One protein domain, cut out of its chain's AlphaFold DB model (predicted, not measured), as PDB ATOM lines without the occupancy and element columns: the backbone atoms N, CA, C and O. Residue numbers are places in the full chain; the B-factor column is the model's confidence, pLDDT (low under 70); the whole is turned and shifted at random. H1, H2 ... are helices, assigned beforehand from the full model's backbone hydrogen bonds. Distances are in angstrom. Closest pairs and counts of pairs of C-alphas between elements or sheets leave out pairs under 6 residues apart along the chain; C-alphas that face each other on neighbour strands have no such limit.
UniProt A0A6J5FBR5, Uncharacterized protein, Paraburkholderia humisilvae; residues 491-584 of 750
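AT A GLANCE: This is residues 491 to 584 of the 750 residues of an uncharacterized protein of Paraburkholderia humisilvae (UniProt A0A6J5FBR5). The domain is a long helical hairpin: H1 runs along nearly the whole length, and the shorter H2 folds back side by side with it. At the end where H1 begins, H3 packs on residues 493 to 501 of H1, and the small H4 follows near H3 without touching any helix. The printed part has 94 residues with four named helices, H1 to H4 in chain order, and no named strand; the class is all helix. The whole is loose, with a radius of gyration of the C-alphas of 16.7 A, and elongated, spanning 54 by 27 by 17 A.

IN THESE COORDINATES: H1, residues 491 to 526, begins at C-alpha 491 (13.909, -36.149, 55.999) and measures 51.2 A. H2, residues 535 to 552, measures 25.6 A and begins at C-alpha 535 (-14.557, -21.817, 49.014). H3 holds residues 562 to 572, 15.2 A. H4, residues 576 to 584, 12.2 A, ends at C-alpha 584 (4.061, -44.680, 39.485).

HOW THE PARTS SIT: H1 and H2 form a helical hairpin and touch, closest at the C-alphas of Val 498 and Leu 548, 5.9 A, with a shallow tilt of 23 degrees, opposite ways. H3 touches H1 at residues 493 to 501 alone, closest at the C-alphas of Val 497 and Leu 568, 6.7 A. H2 and H3 are close but not clearly touching, the C-alphas of Asp 547 and Thr 564 being closest at 7.4 A. H3 and H4 are likewise close but not clearly touching, closest at the C-alphas of Ala 571 and Phe 578, 6.4 A. H4 is apart from H2, and only just apart from H1, the closest C-alphas being 8.4 A away. In H1, H2, H3 and H4 every O i to N i+4 pair is within hydrogen-bond range.

THE WHOLE: The C-alphas of Met 527 and Gly 574 are farthest apart, 54.0 A. The printed part has no cut and no long link. Residues 519 to 532 and 574 to 583 have pLDDT under 70.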
ATOM      1  N   ALA A 491      14.014 -37.358  56.804       90.62
ATOM      2  CA  ALA A 491      13.909 -36.149  55.999       90.62
ATOM      3  C   ALA A 491      13.653 -36.489  54.523       90.62
ATOM      4  O   ALA A 491      12.851 -35.834  53.861       90.62
ATOM      5  N   SER A 492      14.277 -37.548  54.002       87.56
ATOM      6  CA  SER A 492      14.045 -38.029  52.636       87.56
ATOM      7  C   SER A 492      12.588 -38.438  52.416       87.56
ATOM      8  O   SER A 492      11.989 -38.087  51.398       87.56
ATOM      9  N   MET A 493      11.993 -39.136  53.387       86.56
ATOM     10  CA  MET A 493      10.579 -39.501  53.368       86.56
ATOM     11  C   MET A 493       9.677 -38.260  53.391       86.56
ATOM     12  O   MET A 493       8.800 -38.139  52.534       86.56
ATOM     13  N   VAL A 494       9.897 -37.329  54.326       89.94
ATOM     14  CA  VAL A 494       9.095 -36.098  54.429       89.94
ATOM     15  C   VAL A 494       9.160 -35.290  53.136       89.94
ATOM     16  O   VAL A 494       8.129 -34.878  52.611       89.94
ATOM     17  N   LEU A 495      10.349 -35.137  52.549       88.25
ATOM     18  CA  LEU A 495      10.521 -34.411  51.290       88.25
ATOM     19  C   LEU A 495       9.827 -35.093  50.096       88.25
ATOM     20  O   LEU A 495       9.403 -34.408  49.169       88.25
ATOM     21  N   ARG A 496       9.635 -36.417  50.112       83.19
ATOM     22  CA  ARG A 496       8.792 -37.094  49.106       83.19
ATOM     23  C   ARG A 496       7.310 -36.796  49.303       83.19
ATOM     24  O   ARG A 496       6.591 -36.591  48.327       83.19
ATOM     25  N   VAL A 497       6.851 -36.728  50.555       86.44
ATOM     26  CA  VAL A 497       5.485 -36.274  50.850       86.44
ATOM     27  C   VAL A 497       5.295 -34.830  50.383       86.44
ATOM     28  O   VAL A 497       4.285 -34.547  49.742       86.44
ATOM     29  N   VAL A 498       6.288 -33.955  50.582       89.81
ATOM     30  CA  VAL A 498       6.300 -32.585  50.034       89.81
ATOM     31  C   VAL A 498       6.139 -32.589  48.514       89.81
ATOM     32  O   VAL A 498       5.267 -31.893  47.999       89.81
ATOM     33  N   ASP A 499       6.939 -33.375  47.788       84.50
ATOM     34  CA  ASP A 499       6.859 -33.450  46.322       84.50
ATOM     35  C   ASP A 499       5.458 -33.872  45.849       84.50
ATOM     36  O   ASP A 499       4.914 -33.314  44.891       84.50
ATOM     37  N   ARG A 500       4.846 -34.840  46.539       82.94
ATOM     38  CA  ARG A 500       3.503 -35.328  46.219       82.94
ATOM     39  C   ARG A 500       2.421 -34.304  46.538       82.94
ATOM     40  O   ARG A 500       1.526 -34.090  45.721       82.94
ATOM     41  N   LEU A 501       2.511 -33.668  47.700       88.81
ATOM     42  CA  LEU A 501       1.577 -32.633  48.126       88.81
ATOM     43  C   LEU A 501       1.651 -31.417  47.190       88.81
ATOM     44  O   LEU A 501       0.621 -30.855  46.836       88.81
ATOM     45  N   ALA A 502       2.843 -31.072  46.694       88.75
ATOM     46  CA  ALA A 502       3.038 -30.008  45.711       88.75
ATOM     47  C   ALA A 502       2.428 -30.351  44.342       88.75
ATOM     48  O   ALA A 502       1.824 -29.489  43.700       88.75
ATOM     49  N   ALA A 503       2.552 -31.605  43.894       83.19
ATOM     50  CA  ALA A 503       1.906 -32.062  42.667       83.19
ATOM     51  C   ALA A 503       0.372 -32.005  42.776       83.19
ATOM     52  O   ALA A 503      -0.294 -31.541  41.851       83.19
ATOM     53  N   GLU A 504      -0.180 -32.418  43.918       86.31
ATOM     54  CA  GLU A 504      -1.622 -32.369  44.158       86.31
ATOM     55  C   GLU A 504      -2.132 -30.933  44.316       86.31
ATOM     56  O   GLU A 504      -3.156 -30.585  43.733       86.31
ATOM     57  N   LEU A 505      -1.384 -30.062  45.001       89.25
ATOM     58  CA  LEU A 505      -1.697 -28.637  45.092       89.25
ATOM     59  C   LEU A 505      -1.851 -28.017  43.697       89.25
ATOM     60  O   LEU A 505      -2.838 -27.333  43.439       89.25
ATOM     61  N   LYS A 506      -0.938 -28.320  42.767       87.75
ATOM     62  CA  LYS A 506      -1.030 -27.839  41.381       87.75
ATOM     63  C   LYS A 506      -2.309 -28.320  40.681       87.75
ATOM     64  O   LYS A 506      -2.913 -27.565  39.918       87.75
ATOM     65  N   ASN A 507      -2.739 -29.557  40.940       86.81
ATOM     66  CA  ASN A 507      -4.001 -30.083  40.413       86.81
ATOM     67  C   ASN A 507      -5.209 -29.349  41.010       86.81
ATOM     68  O   ASN A 507      -6.126 -28.997  40.267       86.81
ATOM     69  N   LEU A 508      -5.210 -29.097  42.321       88.94
ATOM     70  CA  LEU A 508      -6.277 -28.367  43.011       88.94
ATOM     71  C   LEU A 508      -6.357 -26.909  42.537       88.94
ATOM     72  O   LEU A 508      -7.446 -26.427  42.237       88.94
ATOM     73  N   GLU A 509      -5.221 -26.230  42.370       89.69
ATOM     74  CA  GLU A 509      -5.157 -24.871  41.820       89.69
ATOM     75  C   GLU A 509      -5.682 -24.817  40.378       89.69
ATOM     76  O   GLU A 509      -6.454 -23.923  40.027       89.69
ATOM     77  N   ALA A 510      -5.346 -25.809  39.546       87.44
ATOM     78  CA  ALA A 510      -5.888 -25.918  38.195       87.44
ATOM     79  C   ALA A 510      -7.405 -26.183  38.193       87.44
ATOM     80  O   ALA A 510      -8.131 -25.622  37.369       87.44
ATOM     81  N   GLN A 511      -7.907 -27.014  39.113       88.38
ATOM     82  CA  GLN A 511      -9.345 -27.238  39.290       88.38
ATOM     83  C   GLN A 511     -10.059 -25.957  39.732       88.38
ATOM     84  O   GLN A 511     -11.098 -25.615  39.164       88.38
ATOM     85  N   GLN A 512      -9.479 -25.208  40.673       88.00
ATOM     86  CA  GLN A 512     -10.016 -23.932  41.142       88.00
ATOM     87  C   GLN A 512     -10.045 -22.893  40.016       88.00
ATOM     88  O   GLN A 512     -11.051 -22.212  39.832       88.00
ATOM     89  N   ALA A 513      -8.989 -22.817  39.200       86.69
ATOM     90  CA  ALA A 513      -8.951 -21.952  38.024       86.69
ATOM     91  C   ALA A 513     -10.037 -22.320  36.994       86.69
ATOM     92  O   ALA A 513     -10.695 -21.433  36.450       86.69
ATOM     93  N   ARG A 514     -10.281 -23.619  36.762       86.12
ATOM     94  CA  ARG A 514     -11.367 -24.093  35.882       86.12
ATOM     95  C   ARG A 514     -12.748 -23.734  36.427       86.12
ATOM     96  O   ARG A 514     -13.579 -23.262  35.658       86.12
ATOM     97  N   LYS A 515     -12.988 -23.915  37.733       82.88
ATOM     98  CA  LYS A 515     -14.264 -23.558  38.379       82.88
ATOM     99  C   LYS A 515     -14.517 -22.052  38.355       82.88
ATOM    100  O   LYS A 515     -15.601 -21.641  37.957       82.88
ATOM    101  N   LYS A 516     -13.507 -21.235  38.681       82.19
ATOM    102  CA  LYS A 516     -13.573 -19.773  38.523       82.19
ATOM    103  C   LYS A 516     -13.880 -19.392  37.076       82.19
ATOM    104  O   LYS A 516     -14.771 -18.594  36.838       82.19
ATOM    105  N   GLY A 517     -13.208 -20.008  36.101       77.50
ATOM    106  CA  GLY A 517     -13.466 -19.766  34.679       77.50
ATOM    107  C   GLY A 517     -14.885 -20.136  34.226       77.50
ATOM    108  O   GLY A 517     -15.461 -19.416  33.415       77.50
ATOM    109  N   ALA A 518     -15.459 -21.224  34.752       76.25
ATOM    110  CA  ALA A 518     -16.842 -21.623  34.480       76.25
ATOM    111  C   ALA A 518     -17.854 -20.650  35.112       76.25
ATOM    112  O   ALA A 518     -18.708 -20.124  34.406       76.25
ATOM    113  N   GLN A 519     -17.683 -20.322  36.397       69.94
ATOM    114  CA  GLN A 519     -18.536 -19.372  37.120       69.94
ATOM    115  C   GLN A 519     -18.453 -17.952  36.551       69.94
ATOM    116  O   GLN A 519     -19.456 -17.257  36.496       69.94
ATOM    117  N   THR A 520     -17.280 -17.508  36.091       67.00
ATOM    118  CA  THR A 520     -17.140 -16.209  35.420       67.00
ATOM    119  C   THR A 520     -17.896 -16.189  34.092       67.00
ATOM    120  O   THR A 520     -18.478 -15.166  33.755       67.00
ATOM    121  N   ARG A 521     -17.930 -17.299  33.336       64.75
ATOM    122  CA  ARG A 521     -18.713 -17.388  32.088       64.75
ATOM    123  C   ARG A 521     -20.221 -17.382  32.343       64.75
ATOM    124  O   ARG A 521     -20.935 -16.756  31.570       64.75
ATOM    125  N   GLU A 522     -20.684 -18.025  33.414       61.91
ATOM    126  CA  GLU A 522     -22.089 -17.981  33.848       61.91
ATOM    127  C   GLU A 522     -22.467 -16.593  34.404       61.91
ATOM    128  O   GLU A 522     -23.456 -16.004  33.987       61.91
ATOM    129  N   SER A 523     -21.621 -15.994  35.245       58.84
ATOM    130  CA  SER A 523     -21.828 -14.654  35.821       58.84
ATOM    131  C   SER A 523     -21.803 -13.524  34.778       58.84
ATOM    132  O   SER A 523     -22.587 -12.577  34.849       58.84
ATOM    133  N   LEU A 524     -20.941 -13.626  33.757       59.12
ATOM    134  CA  LEU A 524     -20.944 -12.699  32.616       59.12
ATOM    135  C   LEU A 524     -22.233 -12.802  31.783       59.12
ATOM    136  O   LEU A 524     -22.581 -11.830  31.116       59.12
ATOM    137  N   ALA A 525     -22.942 -13.936  31.833       60.06
ATOM    138  CA  ALA A 525     -24.244 -14.105  31.193       60.06
ATOM    139  C   ALA A 525     -25.412 -13.545  32.035       60.06
ATOM    140  O   ALA A 525     -26.441 -13.201  31.462       60.06
ATOM    141  N   GLU A 526     -25.252 -13.394  33.360       56.97
ATOM    142  CA  GLU A 526     -26.337 -13.035  34.298       56.97
ATOM    143  C   GLU A 526     -26.165 -11.690  35.046       56.97
ATOM    144  O   GLU A 526     -26.943 -11.393  35.943       56.97
ATOM    145  N   MET A 527     -25.246 -10.816  34.609       54.78
ATOM    146  CA  MET A 527     -24.902  -9.488  35.178       54.78
ATOM    147  C   MET A 527     -23.748  -9.487  36.206       54.78
ATOM    148  O   MET A 527     -23.941  -9.475  37.416       54.78
ATOM    149  N   GLY A 528     -22.519  -9.336  35.698       51.84
ATOM    150  CA  GLY A 528     -21.487  -8.460  36.282       51.84
ATOM    151  C   GLY A 528     -20.785  -8.863  37.588       51.84
ATOM    152  O   GLY A 528     -20.022  -8.054  38.113       51.84
ATOM    153  N   GLY A 529     -20.983 -10.069  38.121       51.16
ATOM    154  CA  GLY A 529     -20.296 -10.524  39.338       51.16
ATOM    155  C   GLY A 529     -18.887 -11.089  39.089       51.16
ATOM    156  O   GLY A 529     -18.674 -11.877  38.164       51.16
ATOM    157  N   GLN A 530     -17.911 -10.760  39.943       54.97
ATOM    158  CA  GLN A 530     -16.638 -11.496  40.000       54.97
ATOM    159  C   GLN A 530     -16.853 -12.870  40.652       54.97
ATOM    160  O   GLN A 530     -17.342 -12.960  41.778       54.97
ATOM    161  N   ALA A 531     -16.462 -13.949  39.970       60.56
ATOM    162  CA  ALA A 531     -16.570 -15.297  40.520       60.56
ATOM    163  C   ALA A 531     -15.538 -15.541  41.635       60.56
ATOM    164  O   ALA A 531     -14.326 -15.463  41.409       60.56
ATOM    165  N   ALA A 532     -16.012 -15.901  42.830       63.59
ATOM    166  CA  ALA A 532     -15.166 -16.188  43.992       63.59
ATOM    167  C   ALA A 532     -14.480 -17.574  43.935       63.59
ATOM    168  O   ALA A 532     -13.479 -17.795  44.620       63.59
ATOM    169  N   GLY A 533     -14.935 -18.491  43.070       71.62
ATOM    170  CA  GLY A 533     -14.478 -19.884  43.037       71.62
ATOM    171  C   GLY A 533     -15.177 -20.758  44.080       71.62
ATOM    172  O   GLY A 533     -16.183 -20.363  44.665       71.62
ATOM    173  N   ASP A 534     -14.655 -21.967  44.306       82.00
ATOM    174  CA  ASP A 534     -15.162 -22.887  45.329       82.00
ATOM    175  C   ASP A 534     -14.449 -22.612  46.673       82.00
ATOM    176  O   ASP A 534     -13.223 -22.769  46.737       82.00
ATOM    177  N   PRO A 535     -15.163 -22.168  47.730       83.00
ATOM    178  CA  PRO A 535     -14.557 -21.817  49.014       83.00
ATOM    179  C   PRO A 535     -13.989 -23.035  49.752       83.00
ATOM    180  O   PRO A 535     -12.945 -22.917  50.384       83.00
ATOM    181  N   VAL A 536     -14.602 -24.218  49.612       86.94
ATOM    182  CA  VAL A 536     -14.096 -25.461  50.224       86.94
ATOM    183  C   VAL A 536     -12.778 -25.866  49.566       86.94
ATOM    184  O   VAL A 536     -11.819 -26.244  50.241       86.94
ATOM    185  N   LEU A 537     -12.704 -25.736  48.238       87.38
ATOM    186  CA  LEU A 537     -11.472 -25.989  47.492       87.38
ATOM    187  C   LEU A 537     -10.376 -24.971  47.839       87.38
ATOM    188  O   LEU A 537      -9.210 -25.348  47.925       87.38
ATOM    189  N   GLN A 538     -10.740 -23.705  48.066       89.31
ATOM    190  CA  GLN A 538      -9.798 -22.661  48.473       89.31
ATOM    191  C   GLN A 538      -9.203 -22.938  49.858       89.31
ATOM    192  O   GLN A 538      -7.984 -22.921  49.989       89.31
ATOM    193  N   THR A 539     -10.026 -23.288  50.853       91.00
ATOM    194  CA  THR A 539      -9.538 -23.679  52.187       91.00
ATOM    195  C   THR A 539      -8.561 -24.849  52.100       91.00
ATOM    196  O   THR A 539      -7.474 -24.781  52.665       91.00
ATOM    197  N   ARG A 540      -8.879 -25.880  51.304       91.50
ATOM    198  CA  ARG A 540      -7.975 -27.023  51.102       91.50
ATOM    199  C   ARG A 540      -6.649 -26.626  50.441       91.50
ATOM    200  O   ARG A 540      -5.601 -27.151  50.807       91.50
ATOM    201  N   ILE A 541      -6.678 -25.709  49.471       91.94
ATOM    202  CA  ILE A 541      -5.473 -25.149  48.836       91.94
ATOM    203  C   ILE A 541      -4.606 -24.426  49.874       91.94
ATOM    204  O   ILE A 541      -3.388 -24.608  49.881       91.94
ATOM    205  N   ASP A 542      -5.220 -23.627  50.744       93.44
ATOM    206  CA  ASP A 542      -4.513 -22.844  51.757       93.44
ATOM    207  C   ASP A 542      -3.919 -23.746  52.854       93.44
ATOM    208  O   ASP A 542      -2.754 -23.579  53.222       93.44
ATOM    209  N   ASP A 543      -4.653 -24.780  53.279       92.62
ATOM    210  CA  ASP A 543      -4.149 -25.826  54.175       92.62
ATOM    211  C   ASP A 543      -2.944 -26.558  53.568       92.62
ATOM    212  O   ASP A 543      -1.912 -26.712  54.219       92.62
ATOM    213  N   TYR A 544      -3.014 -26.945  52.289       93.38
ATOM    214  CA  TYR A 544      -1.899 -27.605  51.601       93.38
ATOM    215  C   TYR A 544      -0.682 -26.685  51.473       93.38
ATOM    216  O   TYR A 544       0.453 -27.150  51.580       93.38
ATOM    217  N   LYS A 545      -0.883 -25.380  51.257       94.50
ATOM    218  CA  LYS A 545       0.206 -24.389  51.225       94.50
ATOM    219  C   LYS A 545       0.888 -24.248  52.582       94.50
ATOM    220  O   LYS A 545       2.124 -24.198  52.631       94.50
ATOM    221  N   ARG A 546       0.110 -24.210  53.668       94.12
ATOM    222  CA  ARG A 546       0.630 -24.201  55.043       94.12
ATOM    223  C   ARG A 546       1.446 -25.462  55.310       94.12
ATOM    224  O   ARG A 546       2.621 -25.363  55.658       94.12
ATOM    225  N   ASP A 547       0.855 -26.626  55.070       93.81
ATOM    226  CA  ASP A 547       1.489 -27.921  55.305       93.81
ATOM    227  C   ASP A 547       2.773 -28.080  54.474       93.81
ATOM    228  O   ASP A 547       3.812 -28.463  55.004       93.81
ATOM    229  N   LEU A 548       2.760 -27.699  53.191       92.62
ATOM    230  CA  LEU A 548       3.962 -27.688  52.346       92.62
ATOM    231  C   LEU A 548       5.072 -26.811  52.916       92.62
ATOM    232  O   LEU A 548       6.244 -27.179  52.844       92.62
ATOM    233  N   THR A 549       4.720 -25.639  53.442       92.69
ATOM    234  CA  THR A 549       5.693 -24.704  54.014       92.69
ATOM    235  C   THR A 549       6.344 -25.297  55.260       92.69
ATOM    236  O   THR A 549       7.568 -25.233  55.382       92.69
ATOM    237  N   ASN A 550       5.559 -25.927  56.135       92.44
ATOM    238  CA  ASN A 550       6.052 -26.581  57.351       92.44
ATOM    239  C   ASN A 550       6.905 -27.813  57.022       92.44
ATOM    240  O   ASN A 550       8.052 -27.919  57.453       92.44
ATOM    241  N   LEU A 551       6.417 -28.699  56.151       92.69
ATOM    242  CA  LEU A 551       7.137 -29.918  55.781       92.69
ATOM    243  C   LEU A 551       8.448 -29.637  55.038       92.69
ATOM    244  O   LEU A 551       9.420 -30.370  55.210       92.69
ATOM    245  N   ARG A 552       8.529 -28.557  54.248       91.25
ATOM    246  CA  ARG A 552       9.795 -28.108  53.630       91.25
ATOM    247  C   ARG A 552      10.828 -27.656  54.656       91.25
ATOM    248  O   ARG A 552      12.021 -27.793  54.398       91.25
ATOM    249  N   LYS A 553      10.373 -27.139  55.796       90.69
ATOM    250  CA  LYS A 553      11.211 -26.806  56.954       90.69
ATOM    251  C   LYS A 553      11.475 -28.013  57.855       90.69
ATOM    252  O   LYS A 553      12.211 -27.876  58.819       90.69
ATOM    253  N   LEU A 554      10.954 -29.193  57.500       91.25
ATOM    254  CA  LEU A 554      11.025 -30.418  58.297       91.25
ATOM    255  C   LEU A 554      10.323 -30.280  59.658       91.25
ATOM    256  O   LEU A 554      10.783 -30.818  60.666       91.25
ATOM    257  N   ASP A 555       9.198 -29.567  59.657       92.25
ATOM    258  CA  ASP A 555       8.311 -29.429  60.806       92.25
ATOM    259  C   ASP A 555       7.028 -30.241  60.563       92.25
ATOM    260  O   ASP A 555       6.297 -30.004  59.598       92.25
ATOM    261  N   VAL A 556       6.776 -31.215  61.437       90.44
ATOM    262  CA  VAL A 556       5.585 -32.067  61.491       90.44
ATOM    263  C   VAL A 556       4.867 -31.837  62.823       90.44
ATOM    264  O   VAL A 556       5.463 -31.900  63.894       90.44
ATOM    265  N   ASN A 557       3.566 -31.561  62.766       85.62
ATOM    266  CA  ASN A 557       2.720 -31.356  63.941       85.62
ATOM    267  C   ASN A 557       1.330 -31.980  63.740       85.62
ATOM    268  O   ASN A 557       0.982 -32.419  62.644       85.62
ATOM    269  N   ASP A 558       0.532 -32.044  64.804       80.38
ATOM    270  CA  ASP A 558      -0.812 -32.630  64.730       80.38
ATOM    271  C   ASP A 558      -1.840 -31.745  64.007       80.38
ATOM    272  O   ASP A 558      -2.877 -32.256  63.587       80.38
ATOM    273  N   ASP A 559      -1.524 -30.466  63.780       84.81
ATOM    274  CA  ASP A 559      -2.396 -29.478  63.125       84.81
ATOM    275  C   ASP A 559      -2.346 -29.530  61.582       84.81
ATOM    276  O   ASP A 559      -2.909 -28.673  60.896       84.81
ATOM    277  N   MET A 560      -1.655 -30.520  61.007       89.56
ATOM    278  CA  MET A 560      -1.628 -30.749  59.560       89.56
ATOM    279  C   MET A 560      -3.000 -31.171  59.025       89.56
ATOM    280  O   MET A 560      -3.791 -31.825  59.709       89.56
ATOM    281  N   HIS A 561      -3.262 -30.875  57.751       92.75
ATOM    282  CA  HIS A 561      -4.468 -31.345  57.082       92.75
ATOM    283  C   HIS A 561      -4.562 -32.890  57.156       92.75
ATOM    284  O   HIS A 561      -3.546 -33.571  56.963       92.75
ATOM    285  N   PRO A 562      -5.761 -33.479  57.366       89.38
ATOM    286  CA  PRO A 562      -5.927 -34.929  57.522       89.38
ATOM    287  C   PRO A 562      -5.298 -35.764  56.397       89.38
ATOM    288  O   PRO A 562      -4.653 -36.778  56.660       89.38
ATOM    289  N   ASP A 563      -5.414 -35.311  55.146       86.81
ATOM    290  CA  ASP A 563      -4.790 -35.979  53.994       86.81
ATOM    291  C   ASP A 563      -3.254 -35.987  54.074       86.81
ATOM    292  O   ASP A 563      -2.618 -36.993  53.749       86.81
ATOM    293  N   THR A 564      -2.648 -34.883  54.520       89.31
ATOM    294  CA  THR A 564      -1.196 -34.765  54.707       89.31
ATOM    295  C   THR A 564      -0.727 -35.733  55.788       89.31
ATOM    296  O   THR A 564       0.247 -36.467  55.588       89.31
ATOM    297  N   LYS A 565      -1.457 -35.797  56.908       89.44
ATOM    298  CA  LYS A 565      -1.182 -36.725  58.009       89.44
ATOM    299  C   LYS A 565      -1.286 -38.180  57.551       89.44
ATOM    300  O   LYS A 565      -0.346 -38.944  57.750       89.44
ATOM    301  N   ALA A 566      -2.343 -38.534  56.820       85.00
ATOM    302  CA  ALA A 566      -2.510 -39.872  56.254       85.00
ATOM    303  C   ALA A 566      -1.391 -40.247  55.262       85.00
ATOM    304  O   ALA A 566      -0.963 -41.402  55.203       85.00
ATOM    305  N   LEU A 567      -0.881 -39.285  54.480       84.38
ATOM    306  CA  LEU A 567       0.266 -39.505  53.594       84.38
ATOM    307  C   LEU A 567       1.559 -39.772  54.372       84.38
ATOM    308  O   LEU A 567       2.296 -40.684  53.994       84.38
ATOM    309  N   LEU A 568       1.822 -39.018  55.443       87.12
ATOM    310  CA  LEU A 568       2.981 -39.232  56.314       87.12
ATOM    311  C   LEU A 568       2.892 -40.565  57.051       87.12
ATOM    312  O   LEU A 568       3.844 -41.336  57.016       87.12
ATOM    313  N   GLU A 569       1.745 -40.889  57.643       84.00
ATOM    314  CA  GLU A 569       1.512 -42.180  58.298       84.00
ATOM    315  C   GLU A 569       1.659 -43.343  57.310       84.00
ATOM    316  O   GLU A 569       2.300 -44.348  57.618       84.00
ATOM    317  N   SER A 570       1.146 -43.200  56.083       79.19
ATOM    318  CA  SER A 570       1.353 -44.189  55.021       79.19
ATOM    319  C   SER A 570       2.825 -44.334  54.628       79.19
ATOM    320  O   SER A 570       3.211 -45.418  54.183       79.19
ATOM    321  N   ALA A 571       3.617 -43.267  54.721       78.75
ATOM    322  CA  ALA A 571       5.039 -43.290  54.410       78.75
ATOM    323  C   ALA A 571       5.860 -43.912  55.558       78.75
ATOM    324  O   ALA A 571       6.739 -44.728  55.280       78.75
ATOM    325  N   MET A 572       5.517 -43.607  56.820       79.44
ATOM    326  CA  MET A 572       6.134 -44.166  58.034       79.44
ATOM    327  C   MET A 572       5.843 -45.663  58.201       79.44
ATOM    328  O   MET A 572       6.736 -46.439  58.527       79.44
ATOM    329  N   ASN A 573       4.611 -46.095  57.916       72.56
ATOM    330  CA  ASN A 573       4.194 -47.497  58.049       72.56
ATOM    331  C   ASN A 573       4.707 -48.415  56.923       72.56
ATOM    332  O   ASN A 573       4.411 -49.609  56.916       72.56
ATOM    333  N   GLY A 574       5.489 -47.884  55.976       59.34
ATOM    334  CA  GLY A 574       6.418 -48.680  55.172       59.34
ATOM    335  C   GLY A 574       5.816 -49.830  54.357       59.34
ATOM    336  O   GLY A 574       6.381 -50.921  54.324       59.34
ATOM    337  N   ALA A 575       4.698 -49.633  53.656       57.12
ATOM    338  CA  ALA A 575       4.187 -50.669  52.755       57.12
ATOM    339  C   ALA A 575       4.813 -50.560  51.353       57.12
ATOM    340  O   ALA A 575       4.938 -49.464  50.807       57.12
ATOM    341  N   LYS A 576       5.081 -51.710  50.707       58.78
ATOM    342  CA  LYS A 576       5.390 -51.864  49.261       58.78
ATOM    343  C   LYS A 576       4.545 -50.935  48.367       58.78
ATOM    344  O   LYS A 576       5.008 -50.465  47.332       58.78
ATOM    345  N   LEU A 577       3.320 -50.634  48.804       60.75
ATOM    346  CA  LEU A 577       2.380 -49.710  48.181       60.75
ATOM    347  C   LEU A 577       2.902 -48.267  48.048       60.75
ATOM    348  O   LEU A 577       2.627 -47.629  47.036       60.75
ATOM    349  N   PHE A 578       3.653 -47.735  49.017       65.75
ATOM    350  CA  PHE A 578       4.246 -46.399  48.903       65.75
ATOM    351  C   PHE A 578       5.397 -46.398  47.889       65.75
ATOM    352  O   PHE A 578       5.415 -45.555  47.000       65.75
ATOM    353  N   ALA A 579       6.283 -47.401  47.929       65.81
ATOM    354  CA  ALA A 579       7.343 -47.580  46.928       65.81
ATOM    355  C   ALA A 579       6.778 -47.724  45.498       65.81
ATOM    356  O   ALA A 579       7.298 -47.148  44.543       65.81
ATOM    357  N   LEU A 580       5.668 -48.456  45.363       64.94
ATOM    358  CA  LEU A 580       4.900 -48.593  44.127       64.94
ATOM    359  C   LEU A 580       4.306 -47.268  43.653       64.94
ATOM    360  O   LEU A 580       4.419 -46.925  42.477       64.94
ATOM    361  N   ARG A 581       3.692 -46.511  44.566       68.81
ATOM    362  CA  ARG A 581       3.144 -45.180  44.279       68.81
ATOM    363  C   ARG A 581       4.236 -44.192  43.886       68.81
ATOM    364  O   ARG A 581       4.000 -43.397  42.991       68.81
ATOM    365  N   GLU A 582       5.426 -44.277  44.474       68.88
ATOM    366  CA  GLU A 582       6.602 -43.494  44.074       68.88
ATOM    367  C   GLU A 582       7.085 -43.873  42.668       68.88
ATOM    368  O   GLU A 582       7.341 -42.999  41.836       68.88
ATOM    369  N   GLY A 583       7.155 -45.174  42.364       68.00
ATOM    370  CA  GLY A 583       7.439 -45.658  41.015       68.00
ATOM    371  C   GLY A 583       6.427 -45.137  39.994       68.00
ATOM    372  O   GLY A 583       6.812 -44.657  38.926       68.00
ATOM    373  N   TYR A 584       5.138 -45.186  40.333       71.25
ATOM    374  CA  TYR A 584       4.061 -44.680  39.485       71.25
ATOM    375  C   TYR A 584       4.124 -43.156  39.328       71.25
ATOM    376  O   TYR A 584       4.068 -42.655  38.211       71.25
TER     377      TYR A 584